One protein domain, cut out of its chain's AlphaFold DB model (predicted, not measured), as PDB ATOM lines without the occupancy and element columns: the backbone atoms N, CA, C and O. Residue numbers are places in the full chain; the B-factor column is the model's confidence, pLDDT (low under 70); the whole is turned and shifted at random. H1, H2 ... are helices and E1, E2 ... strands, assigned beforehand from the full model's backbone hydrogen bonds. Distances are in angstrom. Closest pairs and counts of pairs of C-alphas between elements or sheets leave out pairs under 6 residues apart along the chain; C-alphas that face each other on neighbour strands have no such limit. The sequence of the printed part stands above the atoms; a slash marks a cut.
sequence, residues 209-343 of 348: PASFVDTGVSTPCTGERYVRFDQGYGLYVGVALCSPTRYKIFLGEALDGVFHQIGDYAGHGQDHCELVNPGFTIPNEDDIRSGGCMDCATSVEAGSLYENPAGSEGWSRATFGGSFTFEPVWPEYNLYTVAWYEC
ATOM      1  N   PRO A 209     -36.633 -48.542  21.467       92.44
ATOM      2  CA  PRO A 209     -37.119 -49.355  22.579       92.44
ATOM      3  C   PRO A 209     -35.970 -49.752  23.509       92.44
ATOM      4  O   PRO A 209     -34.931 -50.223  23.044       92.44
ATOM      5  N   ALA A 210     -36.155 -49.592  24.816       87.88
ATOM      6  CA  ALA A 210     -35.105 -49.812  25.801       87.88
ATOM      7  C   ALA A 210     -35.621 -50.519  27.052       87.88
ATOM      8  O   ALA A 210     -36.802 -50.470  27.383       87.88
ATOM      9  N   SER A 211     -34.713 -51.165  27.777       85.81
ATOM     10  CA  SER A 211     -34.995 -51.833  29.051       85.81
ATOM     11  C   SER A 211     -34.112 -51.295  30.175       85.81
ATOM     12  O   SER A 211     -33.634 -52.067  31.006       85.81
ATOM     13  N   PHE A 212     -33.856 -49.985  30.172       88.25
ATOM     14  CA  PHE A 212     -33.056 -49.334  31.202       88.25
ATOM     15  C   PHE A 212     -33.726 -49.426  32.579       88.25
ATOM     16  O   PHE A 212     -34.960 -49.488  32.695       88.25
ATOM     17  N   VAL A 213     -32.903 -49.409  33.624       90.00
ATOM     18  CA  VAL A 213     -33.351 -49.393  35.020       90.00
ATOM     19  C   VAL A 213     -33.408 -47.945  35.489       90.00
ATOM     20  O   VAL A 213     -32.541 -47.153  35.144       90.00
ATOM     21  N   ASP A 214     -34.423 -47.587  36.267       88.81
ATOM     22  CA  ASP A 214     -34.488 -46.289  36.939       88.81
ATOM     23  C   ASP A 214     -34.258 -46.439  38.447       88.81
ATOM     24  O   ASP A 214     -34.248 -47.549  38.981       88.81
ATOM     25  N   THR A 215     -34.111 -45.321  39.154       83.19
ATOM     26  CA  THR A 215     -33.883 -45.273  40.609       83.19
ATOM     27  C   THR A 215     -35.049 -45.787  41.476       83.19
ATOM     28  O   THR A 215     -35.070 -45.552  42.682       83.19
ATOM     29  N   GLY A 216     -36.028 -46.496  40.907       76.50
ATOM     30  CA  GLY A 216     -37.141 -47.107  41.634       76.50
ATOM     31  C   GLY A 216     -38.233 -46.102  41.971       76.50
ATOM     32  O   GLY A 216     -38.834 -46.146  43.047       76.50
ATOM     33  N   VAL A 217     -38.472 -45.165  41.061       74.69
ATOM     34  CA  VAL A 217     -39.392 -44.050  41.270       74.69
ATOM     35  C   VAL A 217     -40.825 -44.540  41.136       74.69
ATOM     36  O   VAL A 217     -41.196 -45.163  40.143       74.69
ATOM     37  N   SER A 218     -41.675 -44.192  42.103       78.25
ATOM     38  CA  SER A 218     -43.110 -44.428  41.979       78.25
ATOM     39  C   SER A 218     -43.702 -43.487  40.928       78.25
ATOM     40  O   SER A 218     -43.860 -42.288  41.147       78.25
ATOM     41  N   THR A 219     -44.042 -44.030  39.766       86.00
ATOM     42  CA  THR A 219     -44.748 -43.322  38.693       86.00
ATOM     43  C   THR A 219     -45.934 -44.164  38.221       86.00
ATOM     44  O   THR A 219     -45.854 -45.395  38.221       86.00
ATOM     45  N   PRO A 220     -47.051 -43.543  37.793       89.56
ATOM     46  CA  PRO A 220     -48.120 -44.270  37.112       89.56
ATOM     47  C   PRO A 220     -47.694 -44.838  35.746       89.56
ATOM     48  O   PRO A 220     -48.432 -45.636  35.170       89.56
ATOM     49  N   CYS A 221     -46.539 -44.430  35.211       92.75
ATOM     50  CA  CYS A 221     -46.069 -44.831  33.891       92.75
ATOM     51  C   CYS A 221     -45.208 -46.097  33.970       92.75
ATOM     52  O   CYS A 221     -43.989 -46.035  34.107       92.75
ATOM     53  N   THR A 222     -45.852 -47.260  33.882       91.75
ATOM     54  CA  THR A 222     -45.193 -48.578  33.944       91.75
ATOM     55  C   THR A 222     -45.189 -49.315  32.600       91.75
ATOM     56  O   THR A 222     -45.040 -50.536  32.574       91.75
ATOM     57  N   GLY A 223     -45.471 -48.610  31.503       93.88
ATOM     58  CA  GLY A 223     -45.583 -49.173  30.162       93.88
ATOM     59  C   GLY A 223     -44.238 -49.402  29.478       93.88
ATOM     60  O   GLY A 223     -43.204 -49.573  30.125       93.88
ATOM     61  N   GLU A 224     -44.276 -49.413  28.144       95.56
ATOM     62  CA  GLU A 224     -43.079 -49.515  27.309       95.56
ATOM     63  C   GLU A 224     -42.097 -48.379  27.609       95.56
ATOM     64  O   GLU A 224     -42.478 -47.291  28.060       95.56
ATOM     65  N   ARG A 225     -40.816 -48.667  27.394       94.94
ATOM     66  CA  ARG A 225     -39.719 -47.749  27.666       94.94
ATOM     67  C   ARG A 225     -38.954 -47.479  26.389       94.94
ATOM     68  O   ARG A 225     -38.680 -48.396  25.614       94.94
ATOM     69  N   TYR A 226     -38.593 -46.220  26.212       94.75
ATOM     70  CA  TYR A 226     -37.846 -45.755  25.061       94.75
ATOM     71  C   TYR A 226     -36.702 -44.869  25.512       94.75
ATOM     72  O   TYR A 226     -36.786 -44.201  26.539       94.75
ATOM     73  N   VAL A 227     -35.634 -44.862  24.734       93.38
ATOM     74  CA  VAL A 227     -34.450 -44.062  24.996       93.38
ATOM     75  C   VAL A 227     -34.007 -43.362  23.720       93.38
ATOM     76  O   VAL A 227     -34.179 -43.879  22.611       93.38
ATOM     77  N   ARG A 228     -33.441 -42.175  23.888       89.31
ATOM     78  CA  ARG A 228     -32.806 -41.397  22.834       89.31
ATOM     79  C   ARG A 228     -31.627 -40.637  23.421       89.31
ATOM     80  O   ARG A 228     -31.726 -40.128  24.530       89.31
ATOM     81  N   PHE A 229     -30.536 -40.534  22.674       83.25
ATOM     82  CA  PHE A 229     -29.429 -39.668  23.058       83.25
ATOM     83  C   PHE A 229     -29.738 -38.209  22.709       83.25
ATOM     84  O   PHE A 229     -30.080 -37.910  21.561       83.25
ATOM     85  N   ASP A 230     -29.628 -37.310  23.683       82.44
ATOM     86  CA  ASP A 230     -29.738 -35.870  23.474       82.44
ATOM     87  C   ASP A 230     -28.341 -35.256  23.393       82.44
ATOM     88  O   ASP A 230     -27.612 -35.186  24.380       82.44
ATOM     89  N   GLN A 231     -27.963 -34.805  22.198       71.88
ATOM     90  CA  GLN A 231     -26.664 -34.177  21.967       71.88
ATOM     91  C   GLN A 231     -26.554 -32.777  22.573       71.88
ATOM     92  O   GLN A 231     -25.449 -32.321  22.799       71.88
ATOM     93  N   GLY A 232     -27.647 -32.059  22.828       73.44
ATOM     94  CA  GLY A 232     -27.548 -30.745  23.471       73.44
ATOM     95  C   GLY A 232     -27.025 -30.868  24.900       73.44
ATOM     96  O   GLY A 232     -26.197 -30.071  25.336       73.44
ATOM     97  N   TYR A 233     -27.474 -31.917  25.591       78.69
ATOM     98  CA  TYR A 233     -27.148 -32.173  26.992       78.69
ATOM     99  C   TYR A 233     -26.096 -33.266  27.199       78.69
ATOM    100  O   TYR A 233     -25.568 -33.395  28.297       78.69
ATOM    101  N   GLY A 234     -25.810 -34.061  26.168       72.94
ATOM    102  CA  GLY A 234     -24.929 -35.228  26.232       72.94
ATOM    103  C   GLY A 234     -25.449 -36.358  27.129       72.94
ATOM    104  O   GLY A 234     -24.707 -37.248  27.542       72.94
ATOM    105  N   LEU A 235     -26.748 -36.351  27.409       84.44
ATOM    106  CA  LEU A 235     -27.410 -37.336  28.249       84.44
ATOM    107  C   LEU A 235     -28.379 -38.168  27.416       84.44
ATOM    108  O   LEU A 235     -28.958 -37.721  26.425       84.44
ATOM    109  N   TYR A 236     -28.602 -39.396  27.853       89.81
ATOM    110  CA  TYR A 236     -29.694 -40.214  27.372       89.81
ATOM    111  C   TYR A 236     -31.003 -39.763  28.013       89.81
ATOM    112  O   TYR A 236     -31.175 -39.831  29.228       89.81
ATOM    113  N   VAL A 237     -31.959 -39.359  27.183       94.56
ATOM    114  CA  VAL A 237     -33.347 -39.139  27.580       94.56
ATOM    115  C   VAL A 237     -34.055 -40.484  27.549       94.56
ATOM    116  O   VAL A 237     -34.244 -41.083  26.488       94.56
ATOM    117  N   GLY A 238     -34.441 -40.968  28.723       95.56
ATOM    118  CA  GLY A 238     -35.249 -42.168  28.893       95.56
ATOM    119  C   GLY A 238     -36.692 -41.791  29.189       95.56
ATOM    120  O   GLY A 238     -36.954 -40.890  29.984       95.56
ATOM    121  N   VAL A 239     -37.650 -42.491  28.591       95.94
ATOM    122  CA  VAL A 239     -39.072 -42.326  28.901       95.94
ATOM    123  C   VAL A 239     -39.729 -43.653  29.245       95.94
ATOM    124  O   VAL A 239     -39.457 -44.673  28.617       95.94
ATOM    125  N   ALA A 240     -40.619 -43.629  30.234       95.50
ATOM    126  CA  ALA A 240     -41.548 -44.717  30.526       95.50
ATOM    127  C   ALA A 240     -42.975 -44.249  30.234       95.50
ATOM    128  O   ALA A 240     -43.393 -43.193  30.719       95.50
ATOM    129  N   LEU A 241     -43.733 -45.010  29.444       96.38
ATOM    130  CA  LEU A 241     -45.057 -44.586  28.985       96.38
ATOM    131  C   LEU A 241     -46.161 -44.889  30.010       96.38
ATOM    132  O   LEU A 241     -46.246 -45.983  30.568       96.38
ATOM    133  N   CYS A 242     -47.051 -43.920  30.224       95.88
ATOM    134  CA  CYS A 242     -48.416 -44.148  30.710       95.88
ATOM    135  C   CYS A 242     -49.366 -44.368  29.517       95.88
ATOM    136  O   CYS A 242     -50.294 -45.173  29.570       95.88
ATOM    137  N   SER A 243     -49.133 -43.610  28.447       96.12
ATOM    138  CA  SER A 243     -49.743 -43.684  27.122       96.12
ATOM    139  C   SER A 243     -48.774 -43.028  26.118       96.12
ATOM    140  O   SER A 243     -47.794 -42.419  26.551       96.12
ATOM    141  N   PRO A 244     -49.022 -43.072  24.798       94.62
ATOM    142  CA  PRO A 244     -48.137 -42.415  23.831       94.62
ATOM    143  C   PRO A 244     -47.910 -40.919  24.103       94.62
ATOM    144  O   PRO A 244     -46.826 -40.410  23.862       94.62
ATOM    145  N   THR A 245     -48.899 -40.199  24.641       94.19
ATOM    146  CA  THR A 245     -48.803 -38.749  24.908       94.19
ATOM    147  C   THR A 245     -48.533 -38.397  26.367       94.19
ATOM    148  O   THR A 245     -48.386 -37.218  26.676       94.19
ATOM    149  N   ARG A 246     -48.501 -39.390  27.264       95.69
ATOM    150  CA  ARG A 246     -48.251 -39.196  28.693       95.69
ATOM    151  C   ARG A 246     -47.171 -40.146  29.159       95.69
ATOM    152  O   ARG A 246     -47.342 -41.362  29.106       95.69
ATOM    153  N   TYR A 247     -46.092 -39.607  29.687       95.94
ATOM    154  CA  TYR A 247     -44.912 -40.397  30.015       95.94
ATOM    155  C   TYR A 247     -44.120 -39.754  31.137       95.94
ATOM    156  O   TYR A 247     -44.278 -38.578  31.453       95.94
ATOM    157  N   LYS A 248     -43.260 -40.540  31.764       95.00
ATOM    158  CA  LYS A 248     -42.275 -40.054  32.716       95.00
ATOM    159  C   LYS A 248     -40.933 -39.929  32.003       95.00
ATOM    160  O   LYS A 248     -40.537 -40.878  31.339       95.00
ATOM    161  N   ILE A 249     -40.277 -38.776  32.141       95.56
ATOM    162  CA  ILE A 249     -38.943 -38.502  31.592       95.56
ATOM    163  C   ILE A 249     -37.893 -38.736  32.685       95.56
ATOM    164  O   ILE A 249     -38.110 -38.368  33.846       95.56
ATOM    165  N   PHE A 250     -36.778 -39.333  32.282       95.31
ATOM    166  CA  PHE A 250     -35.578 -39.596  33.063       95.31
ATOM    167  C   PHE A 250     -34.337 -39.209  32.252       95.31
ATOM    168  O   PHE A 250     -34.387 -39.190  31.019       95.31
ATOM    169  N   LEU A 251     -33.220 -38.977  32.936       94.88
ATOM    170  CA  LEU A 251     -31.917 -38.764  32.309       94.88
ATOM    171  C   LEU A 251     -30.912 -39.805  32.802       94.88
ATOM    172  O   LEU A 251     -30.880 -40.138  33.989       94.88
ATOM    173  N   GLY A 252     -30.110 -40.334  31.887       90.06
ATOM    174  CA  GLY A 252     -29.057 -41.304  32.161       90.06
ATOM    175  C   GLY A 252     -27.801 -40.981  31.364       90.06
ATOM    176  O   GLY A 252     -27.849 -40.291  30.351       90.06
ATOM    177  N   GLU A 253     -26.664 -41.484  31.815       81.62
ATOM    178  CA  GLU A 253     -25.374 -41.232  31.157       81.62
ATOM    179  C   GLU A 253     -25.023 -42.306  30.134       81.62
ATOM    180  O   GLU A 253     -24.191 -42.079  29.265       81.62
ATOM    181  N   ALA A 254     -25.661 -43.473  30.235       74.88
ATOM    182  CA  ALA A 254     -25.430 -44.636  29.393       74.88
ATOM    183  C   ALA A 254     -26.759 -45.186  28.871       74.88
ATOM    184  O   ALA A 254     -27.772 -45.148  29.574       74.88
ATOM    185  N   LEU A 255     -26.736 -45.775  27.675       77.62
ATOM    186  CA  LEU A 255     -27.902 -46.383  27.033       77.62
ATOM    187  C   LEU A 255     -28.569 -47.467  27.902       77.62
ATOM    188  O   LEU A 255     -29.796 -47.565  27.953       77.62
ATOM    189  N   ASP A 256     -27.760 -48.283  28.576       74.12
ATOM    190  CA  ASP A 256     -28.163 -49.400  29.436       74.12
ATOM    191  C   ASP A 256     -27.902 -49.138  30.932       74.12
ATOM    192  O   ASP A 256     -27.995 -50.052  31.755       74.12
ATOM    193  N   GLY A 257     -27.604 -47.884  31.287       77.88
ATOM    194  CA  GLY A 257     -27.291 -47.463  32.649       77.88
ATOM    195  C   GLY A 257     -28.507 -47.285  33.558       77.88
ATOM    196  O   GLY A 257     -29.637 -47.682  33.254       77.88
ATOM    197  N   VAL A 258     -28.253 -46.656  34.708       86.69
ATOM    198  CA  VAL A 258     -29.303 -46.211  35.629       86.69
ATOM    199  C   VAL A 258     -29.798 -44.840  35.184       86.69
ATOM    200  O   VAL A 258     -29.018 -43.910  34.999       86.69
ATOM    201  N   PHE A 259     -31.109 -44.722  35.015       93.25
ATOM    202  CA  PHE A 259     -31.774 -43.481  34.656       93.25
ATOM    203  C   PHE A 259     -32.363 -42.839  35.904       93.25
ATOM    204  O   PHE A 259     -33.091 -43.460  36.683       93.25
ATOM    205  N   HIS A 260     -32.050 -41.570  36.090       92.50
ATOM    206  CA  HIS A 260     -32.416 -40.822  37.271       92.50
ATOM    207  C   HIS A 260     -33.574 -39.872  36.995       92.50
ATOM    208  O   HIS A 260     -33.863 -39.484  35.860       92.50
ATOM    209  N   GLN A 261     -34.248 -39.495  38.076       91.31
ATOM    210  CA  GLN A 261     -35.255 -38.444  38.055       91.31
ATOM    211  C   GLN A 261     -34.670 -37.135  37.552       91.31
ATOM    212  O   GLN A 261     -33.492 -36.857  37.766       91.31
ATOM    213  N   ILE A 262     -35.544 -36.317  36.972       93.06
ATOM    214  CA  ILE A 262     -35.245 -34.922  36.676       93.06
ATOM    215  C   ILE A 262     -36.021 -33.996  37.613       93.06
ATOM    216  O   ILE A 262     -37.217 -34.227  37.846       93.06
ATOM    217  N   GLY A 263     -35.338 -32.999  38.167       91.12
ATOM    218  CA  GLY A 263     -35.889 -31.990  39.063       91.12
ATOM    219  C   GLY A 263     -35.707 -30.570  38.555       91.12
ATOM    220  O   GLY A 263     -34.745 -30.265  37.866       91.12
ATOM    221  N   ASP A 264     -36.662 -29.720  38.904       89.88
ATOM    222  CA  ASP A 264     -36.717 -28.333  38.459       89.88
ATOM    223  C   ASP A 264     -36.684 -27.373  39.656       89.88
ATOM    224  O   ASP A 264     -37.458 -27.525  40.606       89.88
ATOM    225  N   TYR A 265     -35.766 -26.407  39.622       88.50
ATOM    226  CA  TYR A 265     -35.621 -25.367  40.641       88.50
ATOM    227  C   TYR A 265     -36.596 -24.203  40.476       88.50
ATOM    228  O   TYR A 265     -36.972 -23.597  41.484       88.50
ATOM    229  N   ALA A 266     -36.947 -23.827  39.244       86.81
ATOM    230  CA  ALA A 266     -37.789 -22.665  38.991       86.81
ATOM    231  C   ALA A 266     -38.913 -23.038  38.032       86.81
ATOM    232  O   ALA A 266     -38.729 -23.137  36.827       86.81
ATOM    233  N   GLY A 267     -40.096 -23.194  38.618       85.06
ATOM    234  CA  GLY A 267     -41.243 -23.773  37.948       85.06
ATOM    235  C   GLY A 267     -41.600 -25.109  38.585       85.06
ATOM    236  O   GLY A 267     -41.437 -25.335  39.786       85.06
ATOM    237  N   HIS A 268     -42.195 -25.973  37.783       85.94
ATOM    238  CA  HIS A 268     -42.789 -27.255  38.134       85.94
ATOM    239  C   HIS A 268     -42.462 -28.343  37.089       85.94
ATOM    240  O   HIS A 268     -43.244 -29.284  36.899       85.94
ATOM    241  N   GLY A 269     -41.318 -28.216  36.414       88.62
ATOM    242  CA  GLY A 269     -40.788 -29.124  35.397       88.62
ATOM    243  C   GLY A 269     -41.360 -28.910  33.997       88.62
ATOM    244  O   GLY A 269     -41.308 -29.820  33.173       88.62
ATOM    245  N   GLN A 270     -41.983 -27.766  33.722       89.00
ATOM    246  CA  GLN A 270     -42.569 -27.461  32.416       89.00
ATOM    247  C   GLN A 270     -41.507 -27.433  31.313       89.00
ATOM    248  O   GLN A 270     -41.716 -27.951  30.215       89.00
ATOM    249  N   ASP A 271     -40.370 -26.829  31.622       90.19
ATOM    250  CA  ASP A 271     -39.211 -26.638  30.762       90.19
ATOM    251  C   ASP A 271     -38.623 -27.964  30.250       90.19
ATOM    252  O   ASP A 271     -38.217 -28.052  29.089       90.19
ATOM    253  N   HIS A 272     -38.665 -29.027  31.060       93.12
ATOM    254  CA  HIS A 272     -38.191 -30.369  30.707       93.12
ATOM    255  C   HIS A 272     -38.864 -30.961  29.463       93.12
ATOM    256  O   HIS A 272     -38.339 -31.903  28.866       93.12
ATOM    257  N   CYS A 273     -40.011 -30.422  29.042       92.50
ATOM    258  CA  CYS A 273     -40.659 -30.839  27.807       92.50
ATOM    259  C   CYS A 273     -39.808 -30.613  26.550       92.50
ATOM    260  O   CYS A 273     -40.039 -31.284  25.541       92.50
ATOM    261  N   GLU A 274     -38.785 -29.758  26.604       91.31
ATOM    262  CA  GLU A 274     -37.825 -29.605  25.507       91.31
ATOM    263  C   GLU A 274     -37.056 -30.895  25.181       91.31
ATOM    264  O   GLU A 274     -36.760 -31.151  24.016       91.31
ATOM    265  N   LEU A 275     -36.837 -31.762  26.180       92.69
ATOM    266  CA  LEU A 275     -36.100 -33.024  26.031       92.69
ATOM    267  C   LEU A 275     -36.783 -34.000  25.066       92.69
ATOM    268  O   LEU A 275     -36.155 -34.904  24.513       92.69
ATOM    269  N   VAL A 276     -38.094 -33.850  24.878       92.44
ATOM    270  CA  VAL A 276     -38.924 -34.748  24.062       92.44
ATOM    271  C   VAL A 276     -39.587 -34.028  22.892       92.44
ATOM    272  O   VAL A 276     -39.869 -34.663  21.876       92.44
ATOM    273  N   ASN A 277     -39.800 -32.715  23.000       89.19
ATOM    274  CA  ASN A 277     -40.443 -31.880  21.998       89.19
ATOM    275  C   ASN A 277     -39.480 -30.767  21.537       89.19
ATOM    276  O   ASN A 277     -39.440 -29.704  22.151       89.19
ATOM    277  N   PRO A 278     -38.766 -30.953  20.411       81.88
ATOM    278  CA  PRO A 278     -37.846 -29.946  19.869       81.88
ATOM    279  C   PRO A 278     -38.507 -28.612  19.481       81.88
ATOM    280  O   PRO A 278     -37.821 -27.617  19.279       81.88
ATOM    281  N   GLY A 279     -39.835 -28.592  19.312       81.00
ATOM    282  CA  GLY A 279     -40.607 -27.371  19.060       81.00
ATOM    283  C   GLY A 279     -41.112 -26.693  20.336       81.00
ATOM    284  O   GLY A 279     -41.807 -25.677  20.247       81.00
ATOM    285  N   PHE A 280     -40.822 -27.260  21.510       87.69
ATOM    286  CA  PHE A 280     -41.213 -26.682  22.784       87.69
ATOM    287  C   PHE A 280     -40.442 -25.387  23.026       87.69
ATOM    288  O   PHE A 280     -39.242 -25.277  22.800       87.69
ATOM    289  N   THR A 281     -41.173 -24.382  23.475       86.94
ATOM    290  CA  THR A 281     -40.647 -23.094  23.918       86.94
ATOM    291  C   THR A 281     -41.458 -22.714  25.136       86.94
ATOM    292  O   THR A 281     -42.644 -23.040  25.171       86.94
ATOM    293  N   ILE A 282     -40.854 -22.027  26.102       87.06
ATOM    294  CA  ILE A 282     -41.547 -21.541  27.295       87.06
ATOM    295  C   ILE A 282     -41.037 -20.135  27.657       87.06
ATOM    296  O   ILE A 282     -39.957 -19.968  28.208       87.06
ATOM    297  N   PRO A 283     -41.767 -19.073  27.279       83.44
ATOM    298  CA  PRO A 283     -41.407 -17.699  27.625       83.44
ATOM    299  C   PRO A 283     -41.520 -17.377  29.122       83.44
ATOM    300  O   PRO A 283     -40.936 -16.390  29.566       83.44
ATOM    301  N   ASN A 284     -42.308 -18.149  29.875       84.88
ATOM    302  CA  ASN A 284     -42.491 -18.003  31.316       84.88
ATOM    303  C   ASN A 284     -42.461 -19.382  31.995       84.88
ATOM    304  O   ASN A 284     -43.399 -20.155  31.813       84.88
ATOM    305  N   GLU A 285     -41.422 -19.648  32.790       82.75
ATOM    306  CA  GLU A 285     -41.178 -20.938  33.466       82.75
ATOM    307  C   GLU A 285     -42.339 -21.387  34.369       82.75
ATOM    308  O   GLU A 285     -42.614 -22.576  34.508       82.75
ATOM    309  N   ASP A 286     -43.098 -20.436  34.918       81.12
ATOM    310  CA  ASP A 286     -44.233 -20.728  35.802       81.12
ATOM    311  C   ASP A 286     -45.536 -21.062  35.046       81.12
ATOM    312  O   ASP A 286     -46.578 -21.295  35.666       81.12
ATOM    313  N   ASP A 287     -45.532 -21.039  33.711       81.81
ATOM    314  CA  ASP A 287     -46.726 -21.240  32.888       81.81
ATOM    315  C   ASP A 287     -46.412 -22.080  31.644       81.81
ATOM    316  O   ASP A 287     -45.967 -21.552  30.620       81.81
ATOM    317  N   ILE A 288     -46.733 -23.382  31.684       78.25
ATOM    318  CA  ILE A 288     -46.481 -24.308  30.564       78.25
ATOM    319  C   ILE A 288     -47.182 -23.884  29.268       78.25
ATOM    320  O   ILE A 288     -46.749 -24.240  28.172       78.25
ATOM    321  N   ARG A 289     -48.271 -23.112  29.380       78.25
ATOM    322  CA  ARG A 289     -49.086 -22.651  28.249       78.25
ATOM    323  C   ARG A 289     -48.638 -21.302  27.711       78.25
ATOM    324  O   ARG A 289     -49.130 -20.883  26.664       78.25
ATOM    325  N   SER A 290     -47.712 -20.624  28.390       76.19
ATOM    326  CA  SER A 290     -47.126 -19.368  27.910       76.19
ATOM    327  C   SER A 290     -46.335 -19.550  26.611       76.19
ATOM    328  O   SER A 290     -46.047 -18.577  25.912       76.19
ATOM    329  N   GLY A 291     -45.984 -20.797  26.301       70.00
ATOM    330  CA  GLY A 291     -45.139 -21.187  25.195       70.00
ATOM    331  C   GLY A 291     -45.838 -21.853  24.017       70.00
ATOM    332  O   GLY A 291     -47.019 -21.647  23.747       70.00
ATOM    333  N   GLY A 292     -45.075 -22.655  23.273       68.44
ATOM    334  CA  GLY A 292     -45.533 -23.304  22.038       68.44
ATOM    335  C   GLY A 292     -46.548 -24.437  22.230       68.44
ATOM    336  O   GLY A 292     -47.077 -24.943  21.241       68.44
ATOM    337  N   CYS A 293     -46.832 -24.849  23.470       77.50
ATOM    338  CA  CYS A 293     -47.616 -26.045  23.761       77.50
ATOM    339  C   CYS A 293     -48.863 -25.761  24.613       77.50
ATOM    340  O   CYS A 293     -48.802 -25.655  25.834       77.50
ATOM    341  N   MET A 294     -50.024 -25.690  23.959       76.38
ATOM    342  CA  MET A 294     -51.301 -25.361  24.614       76.38
ATOM    343  C   MET A 294     -51.952 -26.546  25.339       76.38
ATOM    344  O   MET A 294     -52.718 -26.342  26.281       76.38
ATOM    345  N   ASP A 295     -51.630 -27.768  24.910       79.44
ATOM    346  CA  ASP A 295     -52.150 -29.017  25.477       79.44
ATOM    347  C   ASP A 295     -51.141 -29.694  26.419       79.44
ATOM    348  O   ASP A 295     -51.317 -30.853  26.793       79.44
ATOM    349  N   CYS A 296     -50.065 -28.989  26.782       86.56
ATOM    350  CA  CYS A 296     -49.087 -29.507  27.722       86.56
ATOM    351  C   CYS A 296     -49.611 -29.483  29.161       86.56
ATOM    352  O   CYS A 296     -50.394 -28.607  29.540       86.56
ATOM    353  N   ALA A 297     -49.154 -30.446  29.956       89.81
ATOM    354  CA  ALA A 297     -49.441 -30.526  31.380       89.81
ATOM    355  C   ALA A 297     -48.355 -31.309  32.120       89.81
ATOM    356  O   ALA A 297     -47.787 -32.273  31.600       89.81
ATOM    357  N   THR A 298     -48.131 -30.954  33.382       89.25
ATOM    358  CA  THR A 298     -47.372 -31.787  34.321       89.25
ATOM    359  C   THR A 298     -48.281 -32.316  35.425       89.25
ATOM    360  O   THR A 298     -49.353 -31.769  35.706       89.25
ATOM    361  N   SER A 299     -47.857 -33.384  36.104       86.62
ATOM    362  CA  SER A 299     -48.624 -33.889  37.250       86.62
ATOM    363  C   SER A 299     -48.797 -32.839  38.354       86.62
ATOM    364  O   SER A 299     -49.811 -32.862  39.050       86.62
ATOM    365  N   VAL A 300     -47.839 -31.918  38.504       82.25
ATOM    366  CA  VAL A 300     -47.880 -30.831  39.492       82.25
ATOM    367  C   VAL A 300     -49.035 -29.876  39.193       82.25
ATOM    368  O   VAL A 300     -49.848 -29.614  40.080       82.25
ATOM    369  N   GLU A 301     -49.192 -29.446  37.939       78.56
ATOM    370  CA  GLU A 301     -50.315 -28.598  37.509       78.56
ATOM    371  C   GLU A 301     -51.673 -29.303  37.643       78.56
ATOM    372  O   GLU A 301     -52.697 -28.671  37.906       78.56
ATOM    373  N   ALA A 302     -51.686 -30.634  37.535       77.50
ATOM    374  CA  ALA A 302     -52.863 -31.462  37.792       77.50
ATOM    375  C   ALA A 302     -53.165 -31.666  39.296       77.50
ATOM    376  O   ALA A 302     -54.053 -32.448  39.644       77.50
ATOM    377  N   GLY A 303     -52.443 -30.989  40.196       75.81
ATOM    378  CA  GLY A 303     -52.617 -31.083  41.648       75.81
ATOM    379  C   GLY A 303     -52.014 -32.346  42.271       75.81
ATOM    380  O   GLY A 303     -52.348 -32.693  43.403       75.81
ATOM    381  N   SER A 304     -51.143 -33.043  41.543       74.06
ATOM    382  CA  SER A 304     -50.448 -34.255  41.975       74.06
ATOM    383  C   SER A 304     -48.950 -33.977  42.088       74.06
ATOM    384  O   SER A 304     -48.166 -34.303  41.189       74.06
ATOM    385  N   LEU A 305     -48.563 -33.391  43.221       67.25
ATOM    386  CA  LEU A 305     -47.162 -33.238  43.606       67.25
ATOM    387  C   LEU A 305     -46.542 -34.612  43.862       67.25
ATOM    388  O   LEU A 305     -47.165 -35.472  44.490       67.25
ATOM    389  N   TYR A 306     -45.322 -34.807  43.371       72.81
ATOM    390  CA  TYR A 306     -44.536 -35.992  43.668       72.81
ATOM    391  C   TYR A 306     -43.309 -35.595  44.484       72.81
ATOM    392  O   TYR A 306     -42.487 -34.793  44.050       72.81
ATOM    393  N   GLU A 307     -43.202 -36.169  45.677       71.56
ATOM    394  CA  GLU A 307     -42.053 -35.990  46.553       71.56
ATOM    395  C   GLU A 307     -41.133 -37.197  46.401       71.56
ATOM    396  O   GLU A 307     -41.522 -38.334  46.693       71.56
ATOM    397  N   ASN A 308     -39.907 -36.964  45.934       77.19
ATOM    398  CA  ASN A 308     -38.910 -38.026  45.910       77.19
ATOM    399  C   ASN A 308     -38.556 -38.451  47.346       77.19
ATOM    400  O   ASN A 308     -38.519 -37.612  48.251       77.19
ATOM    401  N   PRO A 309     -38.248 -39.739  47.574       82.00
ATOM    402  CA  PRO A 309     -37.718 -40.191  48.854       82.00
ATOM    403  C   PRO A 309     -36.484 -39.385  49.283       82.00
ATOM    404  O   PRO A 309     -35.657 -39.007  48.449       82.00
ATOM    405  N   ALA A 310     -36.325 -39.162  50.588       82.50
ATOM    406  CA  ALA A 310     -35.119 -38.540  51.127       82.50
ATOM    407  C   ALA A 310     -33.869 -39.339  50.716       82.50
ATOM    408  O   ALA A 310     -33.854 -40.566  50.835       82.50
ATOM    409  N   GLY A 311     -32.834 -38.642  50.241       79.81
ATOM    410  CA  GLY A 311     -31.610 -39.265  49.730       79.81
ATOM    411  C   GLY A 311     -31.626 -39.613  48.236       79.81
ATOM    412  O   GLY A 311     -30.665 -40.210  47.767       79.81
ATOM    413  N   SER A 312     -32.688 -39.285  47.487       84.62
ATOM    414  CA  SER A 312     -32.743 -39.546  46.038       84.62
ATOM    415  C   SER A 312     -31.814 -38.624  45.241       84.62
ATOM    416  O   SER A 312     -31.918 -37.408  45.350       84.62
ATOM    417  N   GLU A 313     -30.973 -39.177  44.375       87.12
ATOM    418  CA  GLU A 313     -30.134 -38.399  43.452       87.12
ATOM    419  C   GLU A 313     -30.716 -38.388  42.039       87.12
ATOM    420  O   GLU A 313     -31.350 -39.358  41.595       87.12
ATOM    421  N   GLY A 314     -30.490 -37.292  41.325       90.50
ATOM    422  CA  GLY A 314     -30.866 -37.172  39.931       90.50
ATOM    423  C   GLY A 314     -30.377 -35.893  39.288       90.50
ATOM    424  O   GLY A 314     -29.544 -35.181  39.835       90.50
ATOM    425  N   TRP A 315     -30.882 -35.638  38.091       92.81
ATOM    426  CA  TRP A 315     -30.484 -34.488  37.299       92.81
ATOM    427  C   TRP A 315     -31.402 -33.319  37.602       92.81
ATOM    428  O   TRP A 315     -32.613 -33.492  37.711       92.81
ATOM    429  N   SER A 316     -30.862 -32.121  37.708       91.88
ATOM    430  CA  SER A 316     -31.669 -30.933  37.921       91.88
ATOM    431  C   SER A 316     -31.183 -29.762  37.095       91.88
ATOM    432  O   SER A 316     -30.031 -29.709  36.660       91.88
ATOM    433  N   ARG A 317     -32.080 -28.807  36.894       91.50
ATOM    434  CA  ARG A 317     -31.753 -27.478  36.387       91.50
ATOM    435  C   ARG A 317     -32.808 -26.481  36.848       91.50
ATOM    436  O   ARG A 317     -33.750 -26.848  37.542       91.50
ATOM    437  N   ALA A 318     -32.615 -25.216  36.491       87.94
ATOM    438  CA  ALA A 318     -33.505 -24.134  36.905       87.94
ATOM    439  C   ALA A 318     -34.274 -23.462  35.771       87.94
ATOM    440  O   ALA A 318     -35.232 -22.761  36.053       87.94
ATOM    441  N   THR A 319     -33.822 -23.568  34.526       88.38
ATOM    442  CA  THR A 319     -34.425 -22.819  33.419       88.38
ATOM    443  C   THR A 319     -34.351 -23.610  32.127       88.38
ATOM    444  O   THR A 319     -33.390 -24.355  31.901       88.38
ATOM    445  N   PHE A 320     -35.302 -23.354  31.235       89.88
ATOM    446  CA  PHE A 320     -35.313 -23.812  29.854       89.88
ATOM    447  C   PHE A 320     -33.984 -23.520  29.146       89.88
ATOM    448  O   PHE A 320     -33.416 -22.429  29.260       89.88
ATOM    449  N   GLY A 321     -33.475 -24.509  28.412       87.00
ATOM    450  CA  GLY A 321     -32.176 -24.462  27.740       87.00
ATOM    451  C   GLY A 321     -30.960 -24.474  28.676       87.00
ATOM    452  O   GLY A 321     -29.829 -24.395  28.200       87.00
ATOM    453  N   GLY A 322     -31.160 -24.538  29.997       84.44
ATOM    454  CA  GLY A 322     -30.082 -24.642  30.974       84.44
ATOM    455  C   GLY A 322     -29.486 -26.049  31.032       84.44
ATOM    456  O   GLY A 322     -30.187 -27.042  30.821       84.44
ATOM    457  N   SER A 323     -28.194 -26.129  31.354       83.00
ATOM    458  CA  SER A 323     -27.492 -27.396  31.586       83.00
ATOM    459  C   SER A 323     -28.032 -28.132  32.813       83.00
ATOM    460  O   SER A 323     -28.463 -27.504  33.782       83.00
ATOM    461  N   PHE A 324     -27.957 -29.464  32.789       87.38
ATOM    462  CA  PHE A 324     -28.313 -30.301  33.933       87.38
ATOM    463  C   PHE A 324     -27.120 -30.516  34.869       87.38
ATOM    464  O   PHE A 324     -25.991 -30.694  34.421       87.38
ATOM    465  N   THR A 325     -27.386 -30.542  36.172       84.88
ATOM    466  CA  THR A 325     -26.430 -30.899  37.228       84.88
ATOM    467  C   THR A 325     -26.902 -32.169  37.924       84.88
ATOM    468  O   THR A 325     -28.093 -32.310  38.185       84.88
ATOM    469  N   PHE A 326     -25.995 -33.099  38.221       84.50
ATOM    470  CA  PHE A 326     -26.330 -34.281  39.016       84.50
ATOM    471  C   PHE A 326     -26.204 -33.974  40.510       84.50
ATOM    472  O   PHE A 326     -25.125 -33.616  40.984       84.50
ATOM    473  N   GLU A 327     -27.299 -34.096  41.255       85.50
ATOM    474  CA  GLU A 327     -27.366 -33.683  42.656       85.50
ATOM    475  C   GLU A 327     -28.542 -34.335  43.422       85.50
ATOM    476  O   GLU A 327     -29.380 -35.037  42.847       85.50
ATOM    477  N   PRO A 328     -28.629 -34.130  44.749       86.62
ATOM    478  CA  PRO A 328     -29.831 -34.399  45.536       86.62
ATOM    479  C   PRO A 328     -31.127 -33.817  44.948       86.62
ATOM    480  O   PRO A 328     -31.316 -32.608  44.933       86.62
ATOM    481  N   VAL A 329     -32.086 -34.673  44.578       84.44
ATOM    482  CA  VAL A 329     -33.398 -34.281  44.024       84.44
ATOM    483  C   VAL A 329     -34.554 -34.639  44.966       84.44
ATOM    484  O   VAL A 329     -35.526 -35.260  44.555       84.44
ATOM    485  N   TRP A 330     -34.494 -34.292  46.254       79.62
ATOM    486  CA  TRP A 330     -35.583 -34.560  47.220       79.62
ATOM    487  C   TRP A 330     -36.178 -33.275  47.824       79.62
ATOM    488  O   TRP A 330     -35.582 -32.207  47.680       79.62
ATOM    489  N   PRO A 331     -37.345 -33.338  48.506       73.88
ATOM    490  CA  PRO A 331     -38.150 -32.159  48.853       73.88
ATOM    491  C   PRO A 331     -37.435 -31.048  49.634       73.88
ATOM    492  O   PRO A 331     -37.860 -29.899  49.582       73.88
ATOM    493  N   GLU A 332     -36.352 -31.357  50.350       77.94
ATOM    494  CA  GLU A 332     -35.589 -30.371  51.131       77.94
ATOM    495  C   GLU A 332     -34.872 -29.328  50.258       77.94
ATOM    496  O   GLU A 332     -34.588 -28.233  50.742       77.94
ATOM    497  N   TYR A 333     -34.615 -29.638  48.984       75.81
ATOM    498  CA  TYR A 333     -33.898 -28.761  48.051       75.81
ATOM    499  C   TYR A 333     -34.821 -27.911  47.170       75.81
ATOM    500  O   TYR A 333     -34.343 -27.210  46.285       75.81
ATOM    501  N   ASN A 334     -36.137 -27.924  47.424       79.44
ATOM    502  CA  ASN A 334     -37.151 -27.227  46.616       79.44
ATOM    503  C   ASN A 334     -37.111 -27.588  45.119       79.44
ATOM    504  O   ASN A 334     -37.487 -26.777  44.279       79.44
ATOM    505  N   LEU A 335     -36.678 -28.808  44.795       84.44
ATOM    506  CA  LEU A 335     -36.682 -29.334  43.436       84.44
ATOM    507  C   LEU A 335     -38.013 -30.016  43.143       84.44
ATOM    508  O   LEU A 335     -38.371 -31.024  43.765       84.44
ATOM    509  N   TYR A 336     -38.747 -29.478  42.176       83.12
ATOM    510  CA  TYR A 336     -40.000 -30.052  41.725       83.12
ATOM    511  C   TYR A 336     -39.727 -31.215  40.789       83.12
ATOM    512  O   TYR A 336     -39.093 -31.075  39.747       83.12
ATOM    513  N   THR A 337     -40.254 -32.380  41.146       87.06
ATOM    514  CA  THR A 337     -40.305 -33.522  40.238       87.06
ATOM    515  C   THR A 337     -41.748 -33.904  39.991       87.06
ATOM    516  O   THR A 337     -42.616 -33.754  40.852       87.06
ATOM    517  N   VAL A 338     -42.018 -34.395  38.789       88.81
ATOM    518  CA  VAL A 338     -43.383 -34.711  38.364       88.81
ATOM    519  C   VAL A 338     -43.544 -36.220  38.214       88.81
ATOM    520  O   VAL A 338     -42.606 -36.929  37.852       88.81
ATOM    521  N   ALA A 339     -44.739 -36.745  38.457       90.12
ATOM    522  CA  ALA A 339     -45.038 -38.163  38.266       90.12
ATOM    523  C   ALA A 339     -45.174 -38.540  36.780       90.12
ATOM    524  O   ALA A 339     -44.933 -39.691  36.413       90.12
ATOM    525  N   TRP A 340     -45.572 -37.583  35.940       93.12
ATOM    526  CA  TRP A 340     -45.734 -37.712  34.493       93.12
ATOM    527  C   TRP A 340     -45.744 -36.329  33.827       93.12
ATOM    528  O   TRP A 340     -46.054 -35.321  34.469       93.12
ATOM    529  N   TYR A 341     -45.447 -36.332  32.532       93.88
ATOM    530  CA  TYR A 341     -45.461 -35.208  31.610       93.88
ATOM    531  C   TYR A 341     -46.423 -35.494  30.454       93.88
ATOM    532  O   TYR A 341     -46.536 -36.634  29.995       93.88
ATOM    533  N   GLU A 342     -47.078 -34.453  29.962       94.38
ATOM    534  CA  GLU A 342     -47.715 -34.391  28.650       94.38
ATOM    535  C   GLU A 342     -47.078 -33.215  27.912       94.38
ATOM    536  O   GLU A 342     -47.398 -32.067  28.199       94.38
ATOM    537  N   CYS A 343     -46.146 -33.483  26.992       92.75
ATOM    538  CA  CYS A 343     -45.355 -32.433  26.329       92.75
ATOM    539  C   CYS A 343     -45.847 -32.077  24.915       92.75
ATOM    540  O   CYS A 343     -45.097 -31.544  24.094       92.75
TER     541      CYS A 343
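Overview. This is residues 209 to 343 of the 348 residues of an uncharacterized protein of Chondromyces crocatus (UniProt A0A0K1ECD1). With little regular structure, this is one strongly twisted sheet of six strands, with the short helix H1 over one face and long unnamed stretches round it. The printed part has 135 residues, 43 of them in named elements, mostly strand: E1 E2 E3 E4 H1 E5 E6. The sheet is mixed, ordered E1 E2 E3 E4 E5 E6. The whole is compact, radius of gyration of the C-alphas 13.3 A, spanning 35 by 32 by 27 A.

Along the chain. E1, residues 225 to 230, begins at C-alpha 225 (-39.719, -47.749, 27.666). E2, residues 235 to 243, is 23.2 A long. E3 is residues 246 to 252, E4 258 to 264, H1 271 to 275, E5 313 to 317. E6, residues 325 to 328, ends at C-alpha 328 (-29.831, -34.399, 45.536).

Arrangement. E1 E2 E3 E4 form a meander, each strand the antiparallel neighbour of the one before; N 228 and O 237 are 2.9 A apart, N 238 and O 250 2.9 A, N 251 and O 260 3.0 A. E4, H1, E5 form a strand-helix-strand unit, parallel strands with a helix between, its crossover left-handed; N 315 and O 261 are 2.9 A apart. H1 is on the sheet, height 8.5 A; 0 of 1 O i to N i+4 pairs and 2 of 2 O i to N i+3 pairs are within hydrogen-bond range. E5 and E6 form a hairpin, N 314 and O 327 2.9 A apart.

Size, cuts and confidence. The printed part has no cut. The link H1 to E5 is long, 37 residues. Residues 292 and 305 have pLDDT under 70.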